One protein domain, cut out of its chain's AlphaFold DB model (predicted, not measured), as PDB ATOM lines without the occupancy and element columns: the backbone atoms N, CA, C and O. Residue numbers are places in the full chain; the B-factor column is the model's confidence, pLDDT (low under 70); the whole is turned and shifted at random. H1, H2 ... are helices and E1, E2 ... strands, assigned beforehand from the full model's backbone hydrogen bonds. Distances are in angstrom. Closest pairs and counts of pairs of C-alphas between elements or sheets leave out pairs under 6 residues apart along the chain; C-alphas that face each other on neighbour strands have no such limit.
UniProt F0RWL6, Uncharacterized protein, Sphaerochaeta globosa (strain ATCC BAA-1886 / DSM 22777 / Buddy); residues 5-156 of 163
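What this domain is: This is residues 5 to 156 of the 163 residues of an uncharacterized protein of Sphaerochaeta globosa (strain ATCC BAA-1886 / DSM 22777 / Buddy) (UniProt F0RWL6). What does the model look like? A hairpin of two strands, E1 and E2, with the long helix H2 packed on it, makes one end of an elongated body; helices follow on from it, with H5 between H4 on one side and H6 and H8 on the other. H7, H9 and the loop of residues 112 to 125 lie toward the far end. What is it built of? The printed part has 152 residues, with nine named helices and two named strands in the order H1 H2 E1 E2 H3 H4 H5 H6 H7 H8 H9; its one sheet, E1 - E2, is antiparallel and the class is mostly helix. How tightly is it gathered? It is compact, with a radius of gyration of the C-alphas of 16.3 A, and it spans 54 by 35 by 25 A.

How they stand to each other: How do the strands pair? E1, residues 38 to 43, and E2, residues 46 to 51, are a hairpin, antiparallel at 151 degrees. N 41 and O 48 are 2.8 A apart, and N 39 and O 50 are 2.9 A apart, both within hydrogen-bond range. What is next to this sheet? The closest C-alphas of H2, residues 18 to 34, and E2 are those of Ala 27 and Ile 49, 6.4 A apart; those of E1 and H5, residues 85 to 96, are Leu 41 and Leu 85, 5.3 A apart. H1, residues 5 to 12, and H2 only just touch, and only at the corner, with 3 pairs of C-alphas within 8 A, the closest being Phe 12 and Trp 20 at 5.8 A. What surrounds the hub, H5? It touches H4, residues 69 to 78, opposite ways at a steep tilt of 64 degrees, closest at the C-alphas of Ala 75 and Val 92, 5.3 A; H4 also touches H3, residues 52 to 59, closest at Tyr 56 and Glu 69, 6.6 A. H5 and H6, residues 100 to 111, are a helical hairpin at a shallow tilt of 31 degrees, closest at Ser 94 and Ser 100, 4.9 A; H8, residues 140 to 151, touches H5 at Asp 90 and Leu 143, 5.4 A, and H6 at Phe 103 and Thr 146, 5.1 A. What of the remaining helices and the backbones? H7, residues 126 to 134, is close but not clearly touching H6, with Leu 110 and Leu 132 6.0 A apart, and H9, residues 153 to 156, is close but not clearly touching H8, with Leu 149 and Phe 156 6.9 A apart. Every O i to N i+4 pair is within hydrogen-bond range in H2, H3, H4, H7 and H8, against 2 of 4 in H1 and 6 of 8 in both H5 and H6; H9 is too short for such a pair.

Where its parts are: Where does the sheet lie? C-alpha 38 opens E1 at (-38.204, 34.614, 1.597); E1 is 15.4 A long and E2 16.9 A. How long are the helices? From first to last C-alpha, H2 measures 24.9 A, H5 17.6 A, H6 16.8 A, H8 16.5 A and H4 14.2 A; H1, H3, H7 and H9 are shorter. Where are the two ends of the printed part? H1 begins at C-alpha 5, (-19.538, 32.401, 18.378), and H9 ends at C-alpha 156, (-30.722, 57.836, 24.241).

The domain as a whole: How large is it? The two C-alphas farthest apart, those of Lys 33 and Glu 122, are 54.0 A apart. Is it cut, and which links are long? The printed part has no cut, and the link from H6 to H7, with 14 residues, is long. Where is confidence low? The mean pLDDT of the printed part is 77.6, and 48 residues are under 70, among them residues 5 to 16, 111 to 127 and 129 to 140.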
ATOM      1  N   ASP A   5     -18.298  31.664  18.687       39.16
ATOM      2  CA  ASP A   5     -19.538  32.401  18.378       39.16
ATOM      3  C   ASP A   5     -19.251  33.732  17.655       39.16
ATOM      4  O   ASP A   5     -19.960  34.146  16.738       39.16
ATOM      5  N   THR A   6     -18.115  34.364  17.971       42.00
ATOM      6  CA  THR A   6     -17.656  35.599  17.316       42.00
ATOM      7  C   THR A   6     -17.165  35.379  15.882       42.00
ATOM      8  O   THR A   6     -17.144  36.327  15.095       42.00
ATOM      9  N   CYS A   7     -16.725  34.163  15.544       38.78
ATOM     10  CA  CYS A   7     -16.190  33.833  14.222       38.78
ATOM     11  C   CYS A   7     -17.326  33.649  13.208       38.78
ATOM     12  O   CYS A   7     -17.238  34.112  12.073       38.78
ATOM     13  N   ILE A   8     -18.428  33.048  13.651       42.41
ATOM     14  CA  ILE A   8     -19.565  32.682  12.811       42.41
ATOM     15  C   ILE A   8     -20.382  33.912  12.396       42.41
ATOM     16  O   ILE A   8     -20.630  34.113  11.206       42.41
ATOM     17  N   GLN A   9     -20.682  34.808  13.344       46.00
ATOM     18  CA  GLN A   9     -21.319  36.092  13.036       46.00
ATOM     19  C   GLN A   9     -20.459  36.921  12.070       46.00
ATOM     20  O   GLN A   9     -20.965  37.488  11.111       46.00
ATOM     21  N   GLN A  10     -19.132  36.945  12.241       50.19
ATOM     22  CA  GLN A  10     -18.244  37.677  11.326       50.19
ATOM     23  C   GLN A  10     -18.181  37.070   9.917       50.19
ATOM     24  O   GLN A  10     -17.949  37.811   8.960       50.19
ATOM     25  N   LEU A  11     -18.399  35.758   9.781       48.94
ATOM     26  CA  LEU A  11     -18.396  35.071   8.491       48.94
ATOM     27  C   LEU A  11     -19.629  35.402   7.647       48.94
ATOM     28  O   LEU A  11     -19.476  35.478   6.434       48.94
ATOM     29  N   PHE A  12     -20.797  35.651   8.250       57.22
ATOM     30  CA  PHE A  12     -22.011  36.060   7.524       57.22
ATOM     31  C   PHE A  12     -22.273  37.571   7.508       57.22
ATOM     32  O   PHE A  12     -22.902  38.057   6.574       57.22
ATOM     33  N   ASN A  13     -21.739  38.343   8.461       55.59
ATOM     34  CA  ASN A  13     -21.978  39.793   8.548       55.59
ATOM     35  C   ASN A  13     -21.424  40.601   7.360       55.59
ATOM     36  O   ASN A  13     -21.720  41.788   7.227       55.59
ATOM     37  N   SER A  14     -20.602  39.999   6.496       63.09
ATOM     38  CA  SER A  14     -20.206  40.627   5.239       63.09
ATOM     39  C   SER A  14     -21.122  40.158   4.116       63.09
ATOM     40  O   SER A  14     -21.106  38.979   3.759       63.09
ATOM     41  N   ARG A  15     -21.814  41.107   3.466       64.50
ATOM     42  CA  ARG A  15     -22.533  40.867   2.197       64.50
ATOM     43  C   ARG A  15     -21.629  40.341   1.073       64.50
ATOM     44  O   ARG A  15     -22.115  39.845   0.065       64.50
ATOM     45  N   ASN A  16     -20.311  40.442   1.239       66.38
ATOM     46  CA  ASN A  16     -19.322  39.902   0.308       66.38
ATOM     47  C   ASN A  16     -18.778  38.535   0.746       66.38
ATOM     48  O   ASN A  16     -17.865  38.004   0.111       66.38
ATOM     49  N   SER A  17     -19.268  37.973   1.853       79.62
ATOM     50  CA  SER A  17     -18.888  36.626   2.257       79.62
ATOM     51  C   SER A  17     -19.446  35.609   1.270       79.62
ATOM     52  O   SER A  17     -20.546  35.752   0.736       79.62
ATOM     53  N   ARG A  18     -18.680  34.544   1.033       81.81
ATOM     54  CA  ARG A  18     -19.105  33.470   0.135       81.81
ATOM     55  C   ARG A  18     -20.423  32.837   0.592       81.81
ATOM     56  O   ARG A  18     -21.293  32.619  -0.239       81.81
ATOM     57  N   LYS A  19     -20.571  32.590   1.898       82.12
ATOM     58  CA  LYS A  19     -21.781  31.985   2.463       82.12
ATOM     59  C   LYS A  19     -23.015  32.876   2.280       82.12
ATOM     60  O   LYS A  19     -24.063  32.370   1.902       82.12
ATOM     61  N   TRP A  20     -22.881  34.192   2.474       85.19
ATOM     62  CA  TRP A  20     -23.962  35.140   2.189       85.19
ATOM     63  C   TRP A  20     -24.386  35.109   0.721       85.19
ATOM     64  O   TRP A  20     -25.568  35.000   0.421       85.19
ATOM     65  N   LEU A  21     -23.416  35.179  -0.195       86.19
ATOM     66  CA  LEU A  21     -23.689  35.177  -1.632       86.19
ATOM     67  C   LEU A  21     -24.378  33.881  -2.080       86.19
ATOM     68  O   LEU A  21     -25.280  33.926  -2.913       86.19
ATOM     69  N   GLU A  22     -23.969  32.737  -1.525       89.00
ATOM     70  CA  GLU A  22     -24.609  31.441  -1.774       89.00
ATOM     71  C   GLU A  22     -26.054  31.419  -1.248       89.00
ATOM     72  O   GLU A  22     -26.950  31.001  -1.981       89.00
ATOM     73  N   ALA A  23     -26.301  31.926  -0.035       89.69
ATOM     74  CA  ALA A  23     -27.637  31.999   0.554       89.69
ATOM     75  C   ALA A  23     -28.583  32.945  -0.212       89.69
ATOM     76  O   ALA A  23     -29.688  32.538  -0.560       89.69
ATOM     77  N   ASP A  24     -28.135  34.162  -0.541       89.88
ATOM     78  CA  ASP A  24     -28.901  35.158  -1.316       89.88
ATOM     79  C   ASP A  24     -29.225  34.641  -2.725       89.88
ATOM     80  O   ASP A  24     -30.360  34.745  -3.192       89.88
ATOM     81  N   THR A  25     -28.257  34.002  -3.394       91.69
ATOM     82  CA  THR A  25     -28.495  33.395  -4.714       91.69
ATOM     83  C   THR A  25     -29.527  32.274  -4.620       91.69
ATOM     84  O   THR A  25     -30.464  32.229  -5.416       91.69
ATOM     85  N   HIS A  26     -29.387  31.388  -3.631       93.62
ATOM     86  CA  HIS A  26     -30.298  30.265  -3.448       93.62
ATOM     87  C   HIS A  26     -31.719  30.728  -3.096       93.62
ATOM     88  O   HIS A  26     -32.677  30.203  -3.664       93.62
ATOM     89  N   ALA A  27     -31.863  31.740  -2.235       92.69
ATOM     90  CA  ALA A  27     -33.156  32.337  -1.912       92.69
ATOM     91  C   ALA A  27     -33.841  32.853  -3.182       92.69
ATOM     92  O   ALA A  27     -34.917  32.367  -3.524       92.69
ATOM     93  N   ARG A  28     -33.164  33.703  -3.965       93.25
ATOM     94  CA  ARG A  28     -33.705  34.252  -5.223       93.25
ATOM     95  C   ARG A  28     -34.065  33.185  -6.250       93.25
ATOM     96  O   ARG A  28     -35.053  33.323  -6.969       93.25
ATOM     97  N   GLU A  29     -33.277  32.115  -6.351       96.00
ATOM     98  CA  GLU A  29     -33.611  30.992  -7.229       96.00
ATOM     99  C   GLU A  29     -34.913  30.306  -6.811       96.00
ATOM    100  O   GLU A  29     -35.705  29.936  -7.679       96.00
ATOM    101  N   LEU A  30     -35.145  30.126  -5.509       95.94
ATOM    102  CA  LEU A  30     -36.392  29.560  -5.001       95.94
ATOM    103  C   LEU A  30     -37.572  30.513  -5.245       95.94
ATOM    104  O   LEU A  30     -38.575  30.075  -5.808       95.94
ATOM    105  N   GLU A  31     -37.414  31.808  -4.953       94.62
ATOM    106  CA  GLU A  31     -38.437  32.833  -5.228       94.62
ATOM    107  C   GLU A  31     -38.812  32.871  -6.711       94.62
ATOM    108  O   GLU A  31     -39.986  32.914  -7.068       94.62
ATOM    109  N   SER A  32     -37.830  32.764  -7.608       95.56
ATOM    110  CA  SER A  32     -38.089  32.750  -9.052       95.56
ATOM    111  C   SER A  32     -38.886  31.527  -9.528       95.56
ATOM    112  O   SER A  32     -39.513  31.579 -10.589       95.56
ATOM    113  N   LYS A  33     -38.859  30.419  -8.771       95.94
ATOM    114  CA  LYS A  33     -39.530  29.159  -9.129       95.94
ATOM    115  C   LYS A  33     -40.981  29.116  -8.669       95.94
ATOM    116  O   LYS A  33     -41.803  28.550  -9.388       95.94
ATOM    117  N   ASP A  34     -41.286  29.662  -7.495       96.50
ATOM    118  CA  ASP A  34     -42.622  29.562  -6.891       96.50
ATOM    119  C   ASP A  34     -43.294  30.900  -6.555       96.50
ATOM    120  O   ASP A  34     -44.484  30.906  -6.242       96.50
ATOM    121  N   GLY A  35     -42.580  32.020  -6.678       95.69
ATOM    122  CA  GLY A  35     -43.101  33.367  -6.449       95.69
ATOM    123  C   GLY A  35     -43.353  33.718  -4.983       95.69
ATOM    124  O   GLY A  35     -44.095  34.664  -4.732       95.69
ATOM    125  N   GLN A  36     -42.810  32.957  -4.029       96.88
ATOM    126  CA  GLN A  36     -42.986  33.222  -2.598       96.88
ATOM    127  C   GLN A  36     -41.809  34.014  -2.035       96.88
ATOM    128  O   GLN A  36     -40.671  33.585  -2.208       96.88
ATOM    129  N   ASP A  37     -42.085  35.103  -1.321       95.69
ATOM    130  CA  ASP A  37     -41.061  35.889  -0.625       95.69
ATOM    131  C   ASP A  37     -40.339  35.047   0.434       95.69
ATOM    132  O   ASP A  37     -40.944  34.178   1.084       95.69
ATOM    133  N   ARG A  38     -39.046  35.319   0.628       94.88
ATOM    134  CA  ARG A  38     -38.204  34.614   1.597       94.88
ATOM    135  C   ARG A  38     -37.358  35.557   2.434       94.88
ATOM    136  O   ARG A  38     -36.947  36.616   1.979       94.88
ATOM    137  N   ILE A  39     -37.032  35.093   3.634       94.38
ATOM    138  CA  ILE A  39     -36.009  35.684   4.489       94.38
ATOM    139  C   ILE A  39     -34.878  34.690   4.740       94.38
ATOM    140  O   ILE A  39     -35.109  33.493   4.948       94.38
ATOM    141  N   VAL A  40     -33.647  35.192   4.744       92.88
ATOM    142  CA  VAL A  40     -32.452  34.440   5.127       92.88
ATOM    143  C   VAL A  40     -32.123  34.734   6.590       92.88
ATOM    144  O   VAL A  40     -31.735  35.849   6.929       92.88
ATOM    145  N   LEU A  41     -32.217  33.733   7.464       89.94
ATOM    146  CA  LEU A  41     -31.863  33.840   8.886       89.94
ATOM    147  C   LEU A  41     -30.606  33.029   9.209       89.94
ATOM    148  O   LEU A  41     -30.406  31.944   8.660       89.94
ATOM    149  N   LEU A  42     -29.758  33.524  10.114       84.62
ATOM    150  CA  LEU A  42     -28.537  32.822  10.533       84.62
ATOM    151  C   LEU A  42     -28.825  31.855  11.679       84.62
ATOM    152  O   LEU A  42     -29.347  32.262  12.714       84.62
ATOM    153  N   ALA A  43     -28.426  30.597  11.534       79.06
ATOM    154  CA  ALA A  43     -28.575  29.578  12.566       79.06
ATOM    155  C   ALA A  43     -27.219  28.913  12.802       79.06
ATOM    156  O   ALA A  43     -26.757  28.137  11.967       79.06
ATOM    157  N   ASP A  44     -26.576  29.240  13.925       72.94
ATOM    158  CA  ASP A  44     -25.194  28.849  14.216       72.94
ATOM    159  C   ASP A  44     -24.302  29.046  12.976       72.94
ATOM    160  O   ASP A  44     -24.247  30.146  12.429       72.94
ATOM    161  N   GLU A  45     -23.627  27.993  12.506       66.94
ATOM    162  CA  GLU A  45     -22.704  28.018  11.362       66.94
ATOM    163  C   GLU A  45     -23.380  28.053   9.981       66.94
ATOM    164  O   GLU A  45     -22.685  28.157   8.961       66.94
ATOM    165  N   GLU A  46     -24.708  27.994   9.935       81.12
ATOM    166  CA  GLU A  46     -25.514  27.831   8.729       81.12
ATOM    167  C   GLU A  46     -26.537  28.963   8.556       81.12
ATOM    168  O   GLU A  46     -26.599  29.932   9.318       81.12
ATOM    169  N   TYR A  47     -27.339  28.844   7.502       86.19
ATOM    170  CA  TYR A  47     -28.453  29.734   7.216       86.19
ATOM    171  C   TYR A  47     -29.731  28.934   6.964       86.19
ATOM    172  O   TYR A  47     -29.700  27.807   6.472       86.19
ATOM    173  N   SER A  48     -30.862  29.544   7.296       89.81
ATOM    174  CA  SER A  48     -32.203  29.063   6.975       89.81
ATOM    175  C   SER A  48     -32.852  30.034   6.001       89.81
ATOM    176  O   SER A  48     -32.787  31.242   6.209       89.81
ATOM    177  N   ILE A  49     -33.470  29.513   4.943       93.06
ATOM    178  CA  ILE A  49     -34.292  30.295   4.014       93.06
ATOM    179  C   ILE A  49     -35.740  29.949   4.328       93.06
ATOM    180  O   ILE A  49     -36.144  28.804   4.121       93.06
ATOM    181  N   LEU A  50     -36.493  30.914   4.839       95.31
ATOM    182  CA  LEU A  50     -37.860  30.706   5.306       95.31
ATOM    183  C   LEU A  50     -38.829  31.538   4.477       95.31
ATOM    184  O   LEU A  50     -38.568  32.710   4.209       95.31
ATOM    185  N   THR A  51     -39.949  30.940   4.083       97.25
ATOM    186  CA  THR A  51     -41.123  31.682   3.606       97.25
ATOM    187  C   THR A  51     -41.907  32.249   4.790       97.25
ATOM    188  O   THR A  51     -41.718  31.827   5.933       97.25
ATOM    189  N   LEU A  52     -42.864  33.142   4.528       96.62
ATOM    190  CA  LEU A  52     -43.775  33.635   5.565       96.62
ATOM    191  C   LEU A  52     -44.545  32.495   6.268       96.62
ATOM    192  O   LEU A  52     -44.691  32.502   7.488       96.62
ATOM    193  N   ASN A  53     -44.967  31.467   5.524       95.50
ATOM    194  CA  ASN A  53     -45.629  30.292   6.105       95.50
ATOM    195  C   ASN A  53     -44.687  29.485   7.008       95.50
ATOM    196  O   ASN A  53     -45.108  29.002   8.062       95.50
ATOM    197  N   ASP A  54     -43.415  29.357   6.620       95.38
ATOM    198  CA  ASP A  54     -42.407  28.717   7.465       95.38
ATOM    199  C   ASP A  54     -42.181  29.535   8.743       95.38
ATOM    200  O   ASP A  54     -42.057  28.963   9.830       95.38
ATOM    201  N   CYS A  55     -42.201  30.869   8.648       94.62
ATOM    202  CA  CYS A  55     -42.135  31.752   9.808       94.62
ATOM    203  C   CYS A  55     -43.341  31.569  10.740       94.62
ATOM    204  O   CYS A  55     -43.141  31.444  11.946       94.62
ATOM    205  N   TYR A  56     -44.570  31.459  10.226       94.06
ATOM    206  CA  TYR A  56     -45.738  31.142  11.062       94.06
ATOM    207  C   TYR A  56     -45.592  29.796  11.774       94.06
ATOM    208  O   TYR A  56     -45.849  29.690  12.977       94.06
ATOM    209  N   ALA A  57     -45.129  28.768  11.062       90.69
ATOM    210  CA  ALA A  57     -44.909  27.448  11.644       90.69
ATOM    211  C   ALA A  57     -43.810  27.454  12.721       90.69
ATOM    212  O   ALA A  57     -43.902  26.701  13.690       90.69
ATOM    213  N   THR A  58     -42.795  28.304  12.561       88.12
ATOM    214  CA  THR A  58     -41.608  28.339  13.428       88.12
ATOM    215  C   THR A  58     -41.775  29.259  14.637       88.12
ATOM    216  O   THR A  58     -41.316  28.918  15.722       88.12
ATOM    217  N   PHE A  59     -42.426  30.413  14.470       88.38
ATOM    218  CA  PHE A  59     -42.434  31.503  15.457       88.38
ATOM    219  C   PHE A  59     -43.809  31.793  16.065       88.38
ATOM    220  O   PHE A  59     -43.925  32.687  16.898       88.38
ATOM    221  N   SER A  60     -44.855  31.045  15.695       84.38
ATOM    222  CA  SER A  60     -46.168  31.160  16.356       84.38
ATOM    223  C   SER A  60     -46.114  30.805  17.842       84.38
ATOM    224  O   SER A  60     -46.929  31.305  18.616       84.38
ATOM    225  N   HIS A  61     -45.156  29.962  18.233       77.25
ATOM    226  CA  HIS A  61     -44.955  29.521  19.606       77.25
ATOM    227  C   HIS A  61     -43.461  29.501  19.923       77.25
ATOM    228  O   HIS A  61     -42.699  28.768  19.293       77.25
ATOM    229  N   TYR A  62     -43.055  30.252  20.939       67.06
ATOM    230  CA  TYR A  62     -41.731  30.131  21.537       67.06
ATOM    231  C   TYR A  62     -41.889  30.231  23.048       67.06
ATOM    232  O   TYR A  62     -42.467  31.192  23.558       67.06
ATOM    233  N   GLU A  63     -41.416  29.205  23.749       69.56
ATOM    234  CA  GLU A  63     -41.715  29.008  25.170       69.56
ATOM    235  C   GLU A  63     -43.231  29.113  25.449       69.56
ATOM    236  O   GLU A  63     -44.004  28.333  24.889       69.56
ATOM    237  N   ASP A  64     -43.645  30.070  26.285       69.56
ATOM    238  CA  ASP A  64     -45.032  30.313  26.701       69.56
ATOM    239  C   ASP A  64     -45.661  31.557  26.028       69.56
ATOM    240  O   ASP A  64     -46.795  31.940  26.338       69.56
ATOM    241  N   GLU A  65     -44.948  32.211  25.105       72.25
ATOM    242  CA  GLU A  65     -45.410  33.422  24.422       72.25
ATOM    243  C   GLU A  65     -46.076  33.097  23.079       72.25
ATOM    244  O   GLU A  65     -45.461  32.551  22.162       72.25
ATOM    245  N   LEU A  66     -47.350  33.485  22.947       79.69
ATOM    246  CA  LEU A  66     -48.085  33.416  21.686       79.69
ATOM    247  C   LEU A  66     -47.874  34.709  20.882       79.69
ATOM    248  O   LEU A  66     -48.171  35.810  21.373       79.69
ATOM    249  N   ALA A  67     -47.395  34.566  19.646       81.38
ATOM    250  CA  ALA A  67     -47.345  35.633  18.654       81.38
ATOM    251  C   ALA A  67     -48.471  35.445  17.628       81.38
ATOM    252  O   ALA A  67     -48.611  34.384  17.025       81.38
ATOM    253  N   GLU A  68     -49.290  36.478  17.442       89.75
ATOM    254  CA  GLU A  68     -50.289  36.509  16.371       89.75
ATOM    255  C   GLU A  68     -49.623  36.588  14.990       89.75
ATOM    256  O   GLU A  68     -48.537  37.154  14.851       89.75
ATOM    257  N   GLU A  69     -50.300  36.065  13.960       92.62
ATOM    258  CA  GLU A  69     -49.804  36.053  12.573       92.62
ATOM    259  C   GLU A  69     -49.369  37.449  12.108       92.62
ATOM    260  O   GLU A  69     -48.295  37.591  11.534       92.62
ATOM    261  N   ILE A  70     -50.125  38.494  12.460       94.06
ATOM    262  CA  ILE A  70     -49.802  39.876  12.084       94.06
ATOM    263  C   ILE A  70     -48.437  40.347  12.609       94.06
ATOM    264  O   ILE A  70     -47.732  41.076  11.915       94.06
ATOM    265  N   HIS A  71     -48.018  39.905  13.801       94.12
ATOM    266  CA  HIS A  71     -46.716  40.286  14.353       94.12
ATOM    267  C   HIS A  71     -45.569  39.583  13.623       94.12
ATOM    268  O   HIS A  71     -44.503  40.163  13.431       94.12
ATOM    269  N   ILE A  72     -45.790  38.329  13.219       95.00
ATOM    270  CA  ILE A  72     -44.812  37.539  12.468       95.00
ATOM    271  C   ILE A  72     -44.687  38.078  11.043       95.00
ATOM    272  O   ILE A  72     -43.574  38.199  10.543       95.00
ATOM    273  N   GLU A  73     -45.805  38.443  10.414       96.62
ATOM    274  CA  GLU A  73     -45.834  39.065   9.089       96.62
ATOM    275  C   GLU A  73     -45.085  40.397   9.078       96.62
ATOM    276  O   GLU A  73     -44.199  40.617   8.251       96.62
ATOM    277  N   GLU A  74     -45.379  41.276  10.036       95.31
ATOM    278  CA  GLU A  74     -44.686  42.555  10.138       95.31
ATOM    279  C   GLU A  74     -43.192  42.359  10.440       95.31
ATOM    280  O   GLU A  74     -42.357  43.016   9.816       95.31
ATOM    281  N   ALA A  75     -42.823  41.424  11.321       94.38
ATOM    282  CA  ALA A  75     -41.421  41.087  11.563       94.38
ATOM    283  C   ALA A  75     -40.730  40.550  10.301       94.38
ATOM    284  O   ALA A  75     -39.618  40.969   9.999       94.38
ATOM    285  N   PHE A  76     -41.389  39.675   9.537       96.19
ATOM    286  CA  PHE A  76     -40.866  39.110   8.293       96.19
ATOM    287  C   PHE A  76     -40.520  40.201   7.274       96.19
ATOM    288  O   PHE A  76     -39.408  40.216   6.751       96.19
ATOM    289  N   TYR A  77     -41.427  41.154   7.047       95.12
ATOM    290  CA  TYR A  77     -41.222  42.213   6.054       95.12
ATOM    291  C   TYR A  77     -40.302  43.354   6.513       95.12
ATOM    292  O   TYR A  77     -39.825  44.123   5.675       95.12
ATOM    293  N   ASN A  78     -40.036  43.478   7.817       90.00
ATOM    294  CA  ASN A  78     -39.124  44.490   8.365       90.00
ATOM    295  C   ASN A  78     -37.751  43.934   8.761       90.00
ATOM    296  O   ASN A  78     -36.813  44.704   8.991       90.00
ATOM    297  N   ALA A  79     -37.611  42.614   8.857       89.06
ATOM    298  CA  ALA A  79     -36.347  41.985   9.174       89.06
ATOM    299  C   ALA A  79     -35.346  42.147   8.026       89.06
ATOM    300  O   ALA A  79     -35.678  42.139   6.843       89.06
ATOM    301  N   GLN A  80     -34.077  42.288   8.398       85.12
ATOM    302  CA  GLN A  80     -32.983  42.260   7.440       85.12
ATOM    303  C   GLN A  80     -32.501  40.823   7.279       85.12
ATOM    304  O   GLN A  80     -32.279  40.132   8.277       85.12
ATOM    305  N   ASP A  81     -32.265  40.401   6.038       86.75
ATOM    306  CA  ASP A  81     -31.560  39.152   5.773       86.75
ATOM    307  C   ASP A  81     -30.239  39.105   6.561       86.75
ATOM    308  O   ASP A  81     -29.515  40.101   6.693       86.75
ATOM    309  N   GLY A  82     -29.912  37.926   7.080       80.75
ATOM    310  CA  GLY A  82     -28.752  37.705   7.936       80.75
ATOM    311  C   GLY A  82     -29.004  38.011   9.408       80.75
ATOM    312  O   GLY A  82     -28.066  37.945  10.204       80.75
ATOM    313  N   LEU A  83     -30.240  38.324   9.803       85.06
ATOM    314  CA  LEU A  83     -30.602  38.362  11.214       85.06
ATOM    315  C   LEU A  83     -30.436  36.954  11.825       85.06
ATOM    316  O   LEU A  83     -30.864  35.966  11.220       85.06
ATOM    317  N   PRO A  84     -29.815  36.813  13.007       82.81
ATOM    318  CA  PRO A  84     -29.789  35.547  13.717       82.81
ATOM    319  C   PRO A  84     -31.195  35.030  14.003       82.81
ATOM    320  O   PRO A  84     -32.075  35.792  14.395       82.81
ATOM    321  N   LEU A  85     -31.386  33.720  13.864       84.31
ATOM    322  CA  LEU A  85     -32.663  33.039  14.053       84.31
ATOM    323  C   LEU A  85     -33.264  33.341  15.432       84.31
ATOM    324  O   LEU A  85     -34.456  33.605  15.532       84.31
ATOM    325  N   TYR A  86     -32.430  33.368  16.479       79.56
ATOM    326  CA  TYR A  86     -32.870  33.734  17.829       79.56
ATOM    327  C   TYR A  86     -33.368  35.188  17.899       79.56
ATOM    328  O   TYR A  86     -34.387  35.462  18.519       79.56
ATOM    329  N   ALA A  87     -32.701  36.117  17.208       83.88
ATOM    330  CA  ALA A  87     -33.044  37.536  17.222       83.88
ATOM    331  C   ALA A  87     -34.305  37.834  16.395       83.88
ATOM    332  O   ALA A  87     -34.965  38.845  16.618       83.88
ATOM    333  N   PHE A  88     -34.673  36.960  15.453       89.75
ATOM    334  CA  PHE A  88     -35.930  37.101  14.723       89.75
ATOM    335  C   PHE A  88     -37.141  36.970  15.653       89.75
ATOM    336  O   PHE A  88     -38.092  37.734  15.519       89.75
ATOM    337  N   PHE A  89     -37.100  36.064  16.635       88.12
ATOM    338  CA  PHE A  89     -38.202  35.949  17.588       88.12
ATOM    339  C   PHE A  89     -38.334  37.200  18.474       88.12
ATOM    340  O   PHE A  89     -39.439  37.699  18.675       88.12
ATOM    341  N   ASP A  90     -37.217  37.788  18.901       87.50
ATOM    342  CA  ASP A  90     -37.222  39.065  19.626       87.50
ATOM    343  C   ASP A  90     -37.807  40.205  18.794       87.50
ATOM    344  O   ASP A  90     -38.514  41.061  19.323       87.50
ATOM    345  N   LEU A  91     -37.556  40.210  17.481       90.38
ATOM    346  CA  LEU A  91     -38.193  41.159  16.577       90.38
ATOM    347  C   LEU A  91     -39.715  40.956  16.560       90.38
ATOM    348  O   LEU A  91     -40.439  41.937  16.722       90.38
ATOM    349  N   VAL A  92     -40.207  39.717  16.454       92.06
ATOM    350  CA  VAL A  92     -41.653  39.409  16.534       92.06
ATOM    351  C   VAL A  92     -42.254  39.920  17.848       92.06
ATOM    352  O   VAL A  92     -43.282  40.603  17.843       92.06
ATOM    353  N   LEU A  93     -41.606  39.641  18.981       89.50
ATOM    354  CA  LEU A  93     -42.073  40.122  20.284       89.50
ATOM    355  C   LEU A  93     -41.999  41.647  20.402       89.50
ATOM    356  O   LEU A  93     -42.890  42.263  20.989       89.50
ATOM    357  N   SER A  94     -40.998  42.279  19.792       89.75
ATOM    358  CA  SER A  94     -40.900  43.737  19.768       89.75
ATOM    359  C   SER A  94     -42.017  44.381  18.941       89.75
ATOM    360  O   SER A  94     -42.556  45.415  19.337       89.75
ATOM    361  N   VAL A  95     -42.432  43.756  17.833       92.00
ATOM    362  CA  VAL A  95     -43.598  44.193  17.050       92.00
ATOM    363  C   VAL A  95     -44.853  44.131  17.920       92.00
ATOM    364  O   VAL A  95     -45.541  45.140  18.079       92.00
ATOM    365  N   LYS A  96     -45.093  42.993  18.585       89.44
ATOM    366  CA  LYS A  96     -46.197  42.821  19.547       89.44
ATOM    367  C   LYS A  96     -46.169  43.876  20.664       89.44
ATOM    368  O   LYS A  96     -47.210  44.394  21.062       89.44
ATOM    369  N   GLY A  97     -44.981  44.234  21.153       86.69
ATOM    370  CA  GLY A  97     -44.762  45.277  22.163       86.69
ATOM    371  C   GLY A  97     -44.831  46.720  21.640       86.69
ATOM    372  O   GLY A  97     -44.638  47.669  22.418       86.69
ATOM    373  N   GLY A  98     -45.069  46.920  20.338       87.94
ATOM    374  CA  GLY A  98     -45.041  48.226  19.679       87.94
ATOM    375  C   GLY A  98     -43.692  48.929  19.844       87.94
ATOM    376  O   GLY A  98     -43.645  50.110  20.204       87.94
ATOM    377  N   CYS A  99     -42.594  48.184  19.738       87.69
ATOM    378  CA  CYS A  99     -41.222  48.658  19.922       87.69
ATOM    379  C   CYS A  99     -40.250  48.190  18.821       87.69
ATOM    380  O   CYS A  99     -39.039  48.319  18.994       87.69
ATOM    381  N   SER A 100     -40.753  47.730  17.671       87.31
ATOM    382  CA  SER A 100     -39.948  47.275  16.523       87.31
ATOM    383  C   SER A 100     -38.930  48.313  16.020       87.31
ATOM    384  O   SER A 100     -37.780  47.972  15.740       87.31
ATOM    385  N   ASP A 101     -39.271  49.604  16.022       83.50
ATOM    386  CA  ASP A 101     -38.333  50.688  15.667       83.50
ATOM    387  C   ASP A 101     -37.107  50.771  16.601       83.50
ATOM    388  O   ASP A 101     -36.023  51.223  16.210       83.50
ATOM    389  N   TYR A 102     -37.261  50.320  17.849       83.81
ATOM    390  CA  TYR A 102     -36.190  50.268  18.845       83.81
ATOM    391  C   TYR A 102     -35.380  48.973  18.747       83.81
ATOM    392  O   TYR A 102     -34.215  48.956  19.155       83.81
ATOM    393  N   PHE A 103     -35.946  47.911  18.164       86.31
ATOM    394  CA  PHE A 103     -35.264  46.631  17.982       86.31
ATOM    395  C   PHE A 103     -34.035  46.790  17.093       86.31
ATOM    396  O   PHE A 103     -32.918  46.463  17.496       86.31
ATOM    397  N   THR A 104     -34.211  47.399  15.917       78.81
ATOM    398  CA  THR A 104     -33.111  47.637  14.971       78.81
ATOM    399  C   THR A 104     -31.988  48.449  15.616       78.81
ATOM    400  O   THR A 104     -30.808  48.159  15.406       78.81
ATOM    401  N   ARG A 105     -32.324  49.436  16.459       76.75
ATOM    402  CA  ARG A 105     -31.330  50.239  17.187       76.75
ATOM    403  C   ARG A 105     -30.568  49.399  18.209       76.75
ATOM    404  O   ARG A 105     -29.340  49.405  18.186       76.75
ATOM    405  N   SER A 106     -31.286  48.640  19.034       79.06
ATOM    406  CA  SER A 106     -30.718  47.738  20.047       79.06
ATOM    407  C   SER A 106     -29.783  46.708  19.425       79.06
ATOM    408  O   SER A 106     -28.640  46.547  19.855       79.06
ATOM    409  N   TYR A 107     -30.236  46.071  18.346       79.44
ATOM    410  CA  TYR A 107     -29.445  45.102  17.602       79.44
ATOM    411  C   TYR A 107     -28.185  45.743  17.007       79.44
ATOM    412  O   TYR A 107     -27.080  45.229  17.181       79.44
ATOM    413  N   THR A 108     -28.309  46.918  16.381       74.31
ATOM    414  CA  THR A 108     -27.146  47.633  15.828       74.31
ATOM    415  C   THR A 108     -26.135  48.006  16.921       74.31
ATOM    416  O   THR A 108     -24.930  47.873  16.707       74.31
ATOM    417  N   MET A 109     -26.598  48.424  18.104       72.50
ATOM    418  CA  MET A 109     -25.732  48.738  19.249       72.50
ATOM    419  C   MET A 109     -24.936  47.518  19.731       72.50
ATOM    420  O   MET A 109     -23.741  47.642  19.986       72.50
ATOM    421  N   LEU A 110     -25.559  46.337  19.798       71.12
ATOM    422  CA  LEU A 110     -24.876  45.095  20.187       71.12
ATOM    423  C   LEU A 110     -23.861  44.617  19.143       71.12
ATOM    424  O   LEU A 110     -22.802  44.075  19.484       71.12
ATOM    425  N   MET A 111     -24.193  44.792  17.864       67.25
ATOM    426  CA  MET A 111     -23.388  44.267  16.761       67.25
ATOM    427  C   MET A 111     -22.244  45.201  16.354       67.25
ATOM    428  O   MET A 111     -21.211  44.729  15.861       67.25
ATOM    429  N   SER A 112     -22.384  46.510  16.575       62.03
ATOM    430  CA  SER A 112     -21.355  47.488  16.229       62.03
ATOM    431  C   SER A 112     -20.128  47.381  17.131       62.03
ATOM    432  O   SER A 112     -20.204  47.464  18.353       62.03
ATOM    433  N   LYS A 113     -18.948  47.267  16.510       50.69
ATOM    434  CA  LYS A 113     -17.655  47.386  17.206       50.69
ATOM    435  C   LYS A 113     -17.292  48.836  17.549       50.69
ATOM    436  O   LYS A 113     -16.403  49.036  18.369       50.69
ATOM    437  N   ASN A 114     -17.967  49.808  16.932       45.09
ATOM    438  CA  ASN A 114     -17.714  51.244  17.082       45.09
ATOM    439  C   ASN A 114     -18.684  51.900  18.074       45.09
ATOM    440  O   ASN A 114     -18.812  53.119  18.090       45.09
ATOM    441  N   PHE A 115     -19.401  51.116  18.886       53.09
ATOM    442  CA  PHE A 115     -20.202  51.684  19.960       53.09
ATOM    443  C   PHE A 115     -19.267  52.241  21.046       53.09
ATOM    444  O   PHE A 115     -18.778  51.510  21.912       53.09
ATOM    445  N   ILE A 116     -18.962  53.538  20.962       50.66
ATOM    446  CA  ILE A 116     -18.155  54.249  21.952       50.66
ATOM    447  C   ILE A 116     -19.057  54.524  23.161       50.66
ATOM    448  O   ILE A 116     -19.823  55.481  23.192       50.66
ATOM    449  N   MET A 117     -18.971  53.657  24.171       54.38
ATOM    450  CA  MET A 117     -19.725  53.768  25.431       54.38
ATOM    451  C   MET A 117     -19.365  55.007  26.269       54.38
ATOM    452  O   MET A 117     -19.998  55.237  27.294       54.38
ATOM    453  N   GLU A 118     -18.326  55.763  25.904       48.53
ATOM    454  CA  GLU A 118     -17.733  56.787  26.774       48.53
ATOM    455  C   GLU A 118     -18.709  57.935  27.082       48.53
ATOM    456  O   GLU A 118     -18.795  58.332  28.240       48.53
ATOM    457  N   GLU A 119     -19.539  58.372  26.127       45.62
ATOM    458  CA  GLU A 119     -20.538  59.435  26.362       45.62
ATOM    459  C   GLU A 119     -21.847  58.929  26.994       45.62
ATOM    460  O   GLU A 119     -22.539  59.674  27.683       45.62
ATOM    461  N   ALA A 120     -22.184  57.648  26.814       49.44
ATOM    462  CA  ALA A 120     -23.400  57.056  27.378       49.44
ATOM    463  C   ALA A 120     -23.209  56.536  28.818       49.44
ATOM    464  O   ALA A 120     -24.188  56.353  29.542       49.44
ATOM    465  N   SER A 121     -21.960  56.307  29.243       51.09
ATOM    466  CA  SER A 121     -21.625  55.633  30.507       51.09
ATOM    467  C   SER A 121     -22.009  56.398  31.776       51.09
ATOM    468  O   SER A 121     -22.197  55.773  32.812       51.09
ATOM    469  N   GLU A 122     -22.172  57.722  31.710       52.78
ATOM    470  CA  GLU A 122     -22.608  58.523  32.866       52.78
ATOM    471  C   GLU A 122     -24.136  58.498  33.077       52.78
ATOM    472  O   GLU A 122     -24.618  58.894  34.138       52.78
ATOM    473  N   ILE A 123     -24.906  58.044  32.078       54.84
ATOM    474  CA  ILE A 123     -26.382  58.138  32.038       54.84
ATOM    475  C   ILE A 123     -27.048  56.750  31.932       54.84
ATOM    476  O   ILE A 123     -28.260  56.615  32.123       54.84
ATOM    477  N   MET A 124     -26.268  55.712  31.624       64.75
ATOM    478  CA  MET A 124     -26.734  54.350  31.383       64.75
ATOM    479  C   MET A 124     -26.581  53.482  32.633       64.75
ATOM    480  O   MET A 124     -25.507  53.443  33.227       64.75
ATOM    481  N   ASP A 125     -27.640  52.750  32.988       67.88
ATOM    482  CA  ASP A 125     -27.620  51.830  34.123       67.88
ATOM    483  C   ASP A 125     -26.486  50.796  33.975       67.88
ATOM    484  O   ASP A 125     -26.224  50.280  32.880       67.88
ATOM    485  N   ASP A 126     -25.807  50.488  35.086       68.50
ATOM    486  CA  ASP A 126     -24.645  49.584  35.123       68.50
ATOM    487  C   ASP A 126     -24.950  48.210  34.499       68.50
ATOM    488  O   ASP A 126     -24.085  47.599  33.868       68.50
ATOM    489  N   GLU A 127     -26.196  47.749  34.632       65.25
ATOM    490  CA  GLU A 127     -26.695  46.498  34.061       65.25
ATOM    491  C   GLU A 127     -26.685  46.530  32.527       65.25
ATOM    492  O   GLU A 127     -26.084  45.656  31.906       65.25
ATOM    493  N   ILE A 128     -27.207  47.591  31.903       71.38
ATOM    494  CA  ILE A 128     -27.195  47.769  30.440       71.38
ATOM    495  C   ILE A 128     -25.763  47.941  29.923       71.38
ATOM    496  O   ILE A 128     -25.377  47.351  28.911       71.38
ATOM    497  N   SER A 129     -24.935  48.695  30.650       67.81
ATOM    498  CA  SER A 129     -23.513  48.837  30.326       67.81
ATOM    499  C   SER A 129     -22.786  47.490  30.350       67.81
ATOM    500  O   SER A 129     -21.940  47.208  29.495       67.81
ATOM    501  N   MET A 130     -23.104  46.634  31.321       66.38
ATOM    502  CA  MET A 130     -22.547  45.290  31.417       66.38
ATOM    503  C   MET A 130     -23.055  44.388  30.284       66.38
ATOM    504  O   MET A 130     -22.243  43.701  29.661       66.38
ATOM    505  N   MET A 131     -24.349  44.454  29.966       67.06
ATOM    506  CA  MET A 131     -24.986  43.733  28.861       67.06
ATOM    507  C   MET A 131     -24.321  44.045  27.509       67.06
ATOM    508  O   MET A 131     -23.881  43.136  26.798       67.06
ATOM    509  N   LEU A 132     -24.138  45.331  27.188       65.88
ATOM    510  CA  LEU A 132     -23.478  45.777  25.954       65.88
ATOM    511  C   LEU A 132     -21.997  45.357  25.893       65.88
ATOM    512  O   LEU A 132     -21.500  44.979  24.831       65.88
ATOM    513  N   ARG A 133     -21.280  45.374  27.028       63.28
ATOM    514  CA  ARG A 133     -19.861  44.966  27.103       63.28
ATOM    515  C   ARG A 133     -19.654  43.458  26.981       63.28
ATOM    516  O   ARG A 133     -18.621  43.036  26.461       63.28
ATOM    517  N   GLN A 134     -20.585  42.654  27.489       62.50
ATOM    518  CA  GLN A 134     -20.436  41.196  27.534       62.50
ATOM    519  C   GLN A 134     -20.936  40.487  26.269       62.50
ATOM    520  O   GLN A 134     -20.544  39.339  26.073       62.50
ATOM    521  N   LYS A 135     -21.673  41.188  25.387       59.25
ATOM    522  CA  LYS A 135     -22.376  40.644  24.210       59.25
ATOM    523  C   LYS A 135     -23.353  39.542  24.613       59.25
ATOM    524  O   LYS A 135     -22.969  38.422  24.929       59.25
ATOM    525  N   LEU A 136     -24.618  39.920  24.626       55.31
ATOM    526  CA  LEU A 136     -25.702  39.199  25.273       55.31
ATOM    527  C   LEU A 136     -25.927  37.760  24.753       55.31
ATOM    528  O   LEU A 136     -25.829  37.542  23.542       55.31
ATOM    529  N   PRO A 137     -26.241  36.789  25.640       47.31
ATOM    530  CA  PRO A 137     -26.860  35.502  25.288       47.31
ATOM    531  C   PRO A 137     -28.346  35.671  24.844       47.31
ATOM    532  O   PRO A 137     -28.843  36.798  24.835       47.31
ATOM    533  N   PRO A 138     -29.043  34.614  24.358       51.09
ATOM    534  CA  PRO A 138     -30.131  34.771  23.382       51.09
ATOM    535  C   PRO A 138     -31.504  35.164  23.963       51.09
ATOM    536  O   PRO A 138     -31.810  34.912  25.125       51.09
ATOM    537  N   CYS A 139     -32.329  35.723  23.073       52.34
ATOM    538  CA  CYS A 139     -33.729  36.148  23.180       52.34
ATOM    539  C   CYS A 139     -34.070  37.206  24.257       52.34
ATOM    540  O   CYS A 139     -34.424  38.346  23.957       52.34
ATOM    541  N   SER A 140     -33.915  36.893  25.544       58.50
ATOM    542  CA  SER A 140     -34.385  37.789  26.619       58.50
ATOM    543  C   SER A 140     -33.679  39.141  26.631       58.50
ATOM    544  O   SER A 140     -34.284  40.177  26.907       58.50
ATOM    545  N   ASP A 141     -32.393  39.139  26.311       71.25
ATOM    546  CA  ASP A 141     -31.525  40.265  26.609       71.25
ATOM    547  C   ASP A 141     -31.585  41.348  25.512       71.25
ATOM    548  O   ASP A 141     -31.497  42.544  25.807       71.25
ATOM    549  N   LEU A 142     -31.799  40.957  24.247       77.38
ATOM    550  CA  LEU A 142     -32.014  41.895  23.138       77.38
ATOM    551  C   LEU A 142     -33.423  42.499  23.183       77.38
ATOM    552  O   LEU A 142     -33.578  43.707  22.968       77.38
ATOM    553  N   LEU A 143     -34.441  41.698  23.509       80.06
ATOM    554  CA  LEU A 143     -35.789  42.212  23.735       80.06
ATOM    555  C   LEU A 143     -35.817  43.164  24.942       80.06
ATOM    556  O   LEU A 143     -36.364  44.263  24.843       80.06
ATOM    557  N   PHE A 144     -35.145  42.816  26.043       81.94
ATOM    558  CA  PHE A 144     -34.991  43.703  27.198       81.94
ATOM    559  C   PHE A 144     -34.338  45.037  26.821       81.94
ATOM    560  O   PHE A 144     -34.892  46.093  27.128       81.94
ATOM    561  N   LEU A 145     -33.212  45.009  26.095       79.38
ATOM    562  CA  LEU A 145     -32.558  46.229  25.611       79.38
ATOM    563  C   LEU A 145     -33.503  47.064  24.731       79.38
ATOM    564  O   LEU A 145     -33.549  48.286  24.859       79.38
ATOM    565  N   THR A 146     -34.301  46.405  23.892       84.12
ATOM    566  CA  THR A 146     -35.303  47.050  23.033       84.12
ATOM    567  C   THR A 146     -36.358  47.799  23.843       84.12
ATOM    568  O   THR A 146     -36.640  48.968  23.561       84.12
ATOM    569  N   HIS A 147     -36.908  47.167  24.879       85.38
ATOM    570  CA  HIS A 147     -37.854  47.813  25.786       85.38
ATOM    571  C   HIS A 147     -37.205  48.942  26.590       85.38
ATOM    572  O   HIS A 147     -37.765  50.035  26.663       85.38
ATOM    573  N   TYR A 148     -35.995  48.722  27.105       81.81
ATOM    574  CA  TYR A 148     -35.247  49.733  27.847       81.81
ATOM    575  C   TYR A 148     -34.993  50.994  27.002       81.81
ATOM    576  O   TYR A 148     -35.244  52.113  27.453       81.81
ATOM    577  N   LEU A 149     -34.564  50.843  25.741       79.19
ATOM    578  CA  LEU A 149     -34.368  51.987  24.840       79.19
ATOM    579  C   LEU A 149     -35.672  52.735  24.544       79.19
ATOM    580  O   LEU A 149     -35.647  53.961  24.415       79.19
ATOM    581  N   LYS A 150     -36.801  52.024  24.446       84.56
ATOM    582  CA  LYS A 150     -38.120  52.646  24.278       84.56
ATOM    583  C   LYS A 150     -38.501  53.491  25.491       84.56
ATOM    584  O   LYS A 150     -38.897  54.644  25.325       84.56
ATOM    585  N   GLU A 151     -38.362  52.947  26.696       84.38
ATOM    586  CA  GLU A 151     -38.726  53.632  27.947       84.38
ATOM    587  C   GLU A 151     -37.812  54.820  28.266       84.38
ATOM    588  O   GLU A 151     -38.237  55.797  28.886       84.38
ATOM    589  N   HIS A 152     -36.566  54.773  27.797       76.31
ATOM    590  CA  HIS A 152     -35.559  55.793  28.065       76.31
ATOM    591  C   HIS A 152     -35.136  56.579  26.821       76.31
ATOM    592  O   HIS A 152     -34.041  57.144  26.789       76.31
ATOM    593  N   TRP A 153     -36.005  56.674  25.810       70.88
ATOM    594  CA  TRP A 153     -35.702  57.372  24.558       70.88
ATOM    595  C   TRP A 153     -35.199  58.806  24.769       70.88
ATOM    596  O   TRP A 153     -34.285  59.237  24.086       70.88
ATOM    597  N   GLU A 154     -35.715  59.546  25.749       67.75
ATOM    598  CA  GLU A 154     -35.243  60.912  26.027       67.75
ATOM    599  C   GLU A 154     -33.766  60.973  26.465       67.75
ATOM    600  O   GLU A 154     -33.104  61.986  26.248       67.75
ATOM    601  N   LYS A 155     -33.230  59.882  27.034       63.75
ATOM    602  CA  LYS A 155     -31.814  59.750  27.413       63.75
ATOM    603  C   LYS A 155     -30.929  59.305  26.242       63.75
ATOM    604  O   LYS A 155     -29.761  59.672  26.199       63.75
ATOM    605  N   PHE A 156     -31.477  58.525  25.305       58.50
ATOM    606  CA  PHE A 156     -30.722  57.836  24.241       58.50
ATOM    607  C   PHE A 156     -31.107  58.264  22.810       58.50
ATOM    608  O   PHE A 156     -30.613  57.703  21.835       58.50
TER     609      PHE A 156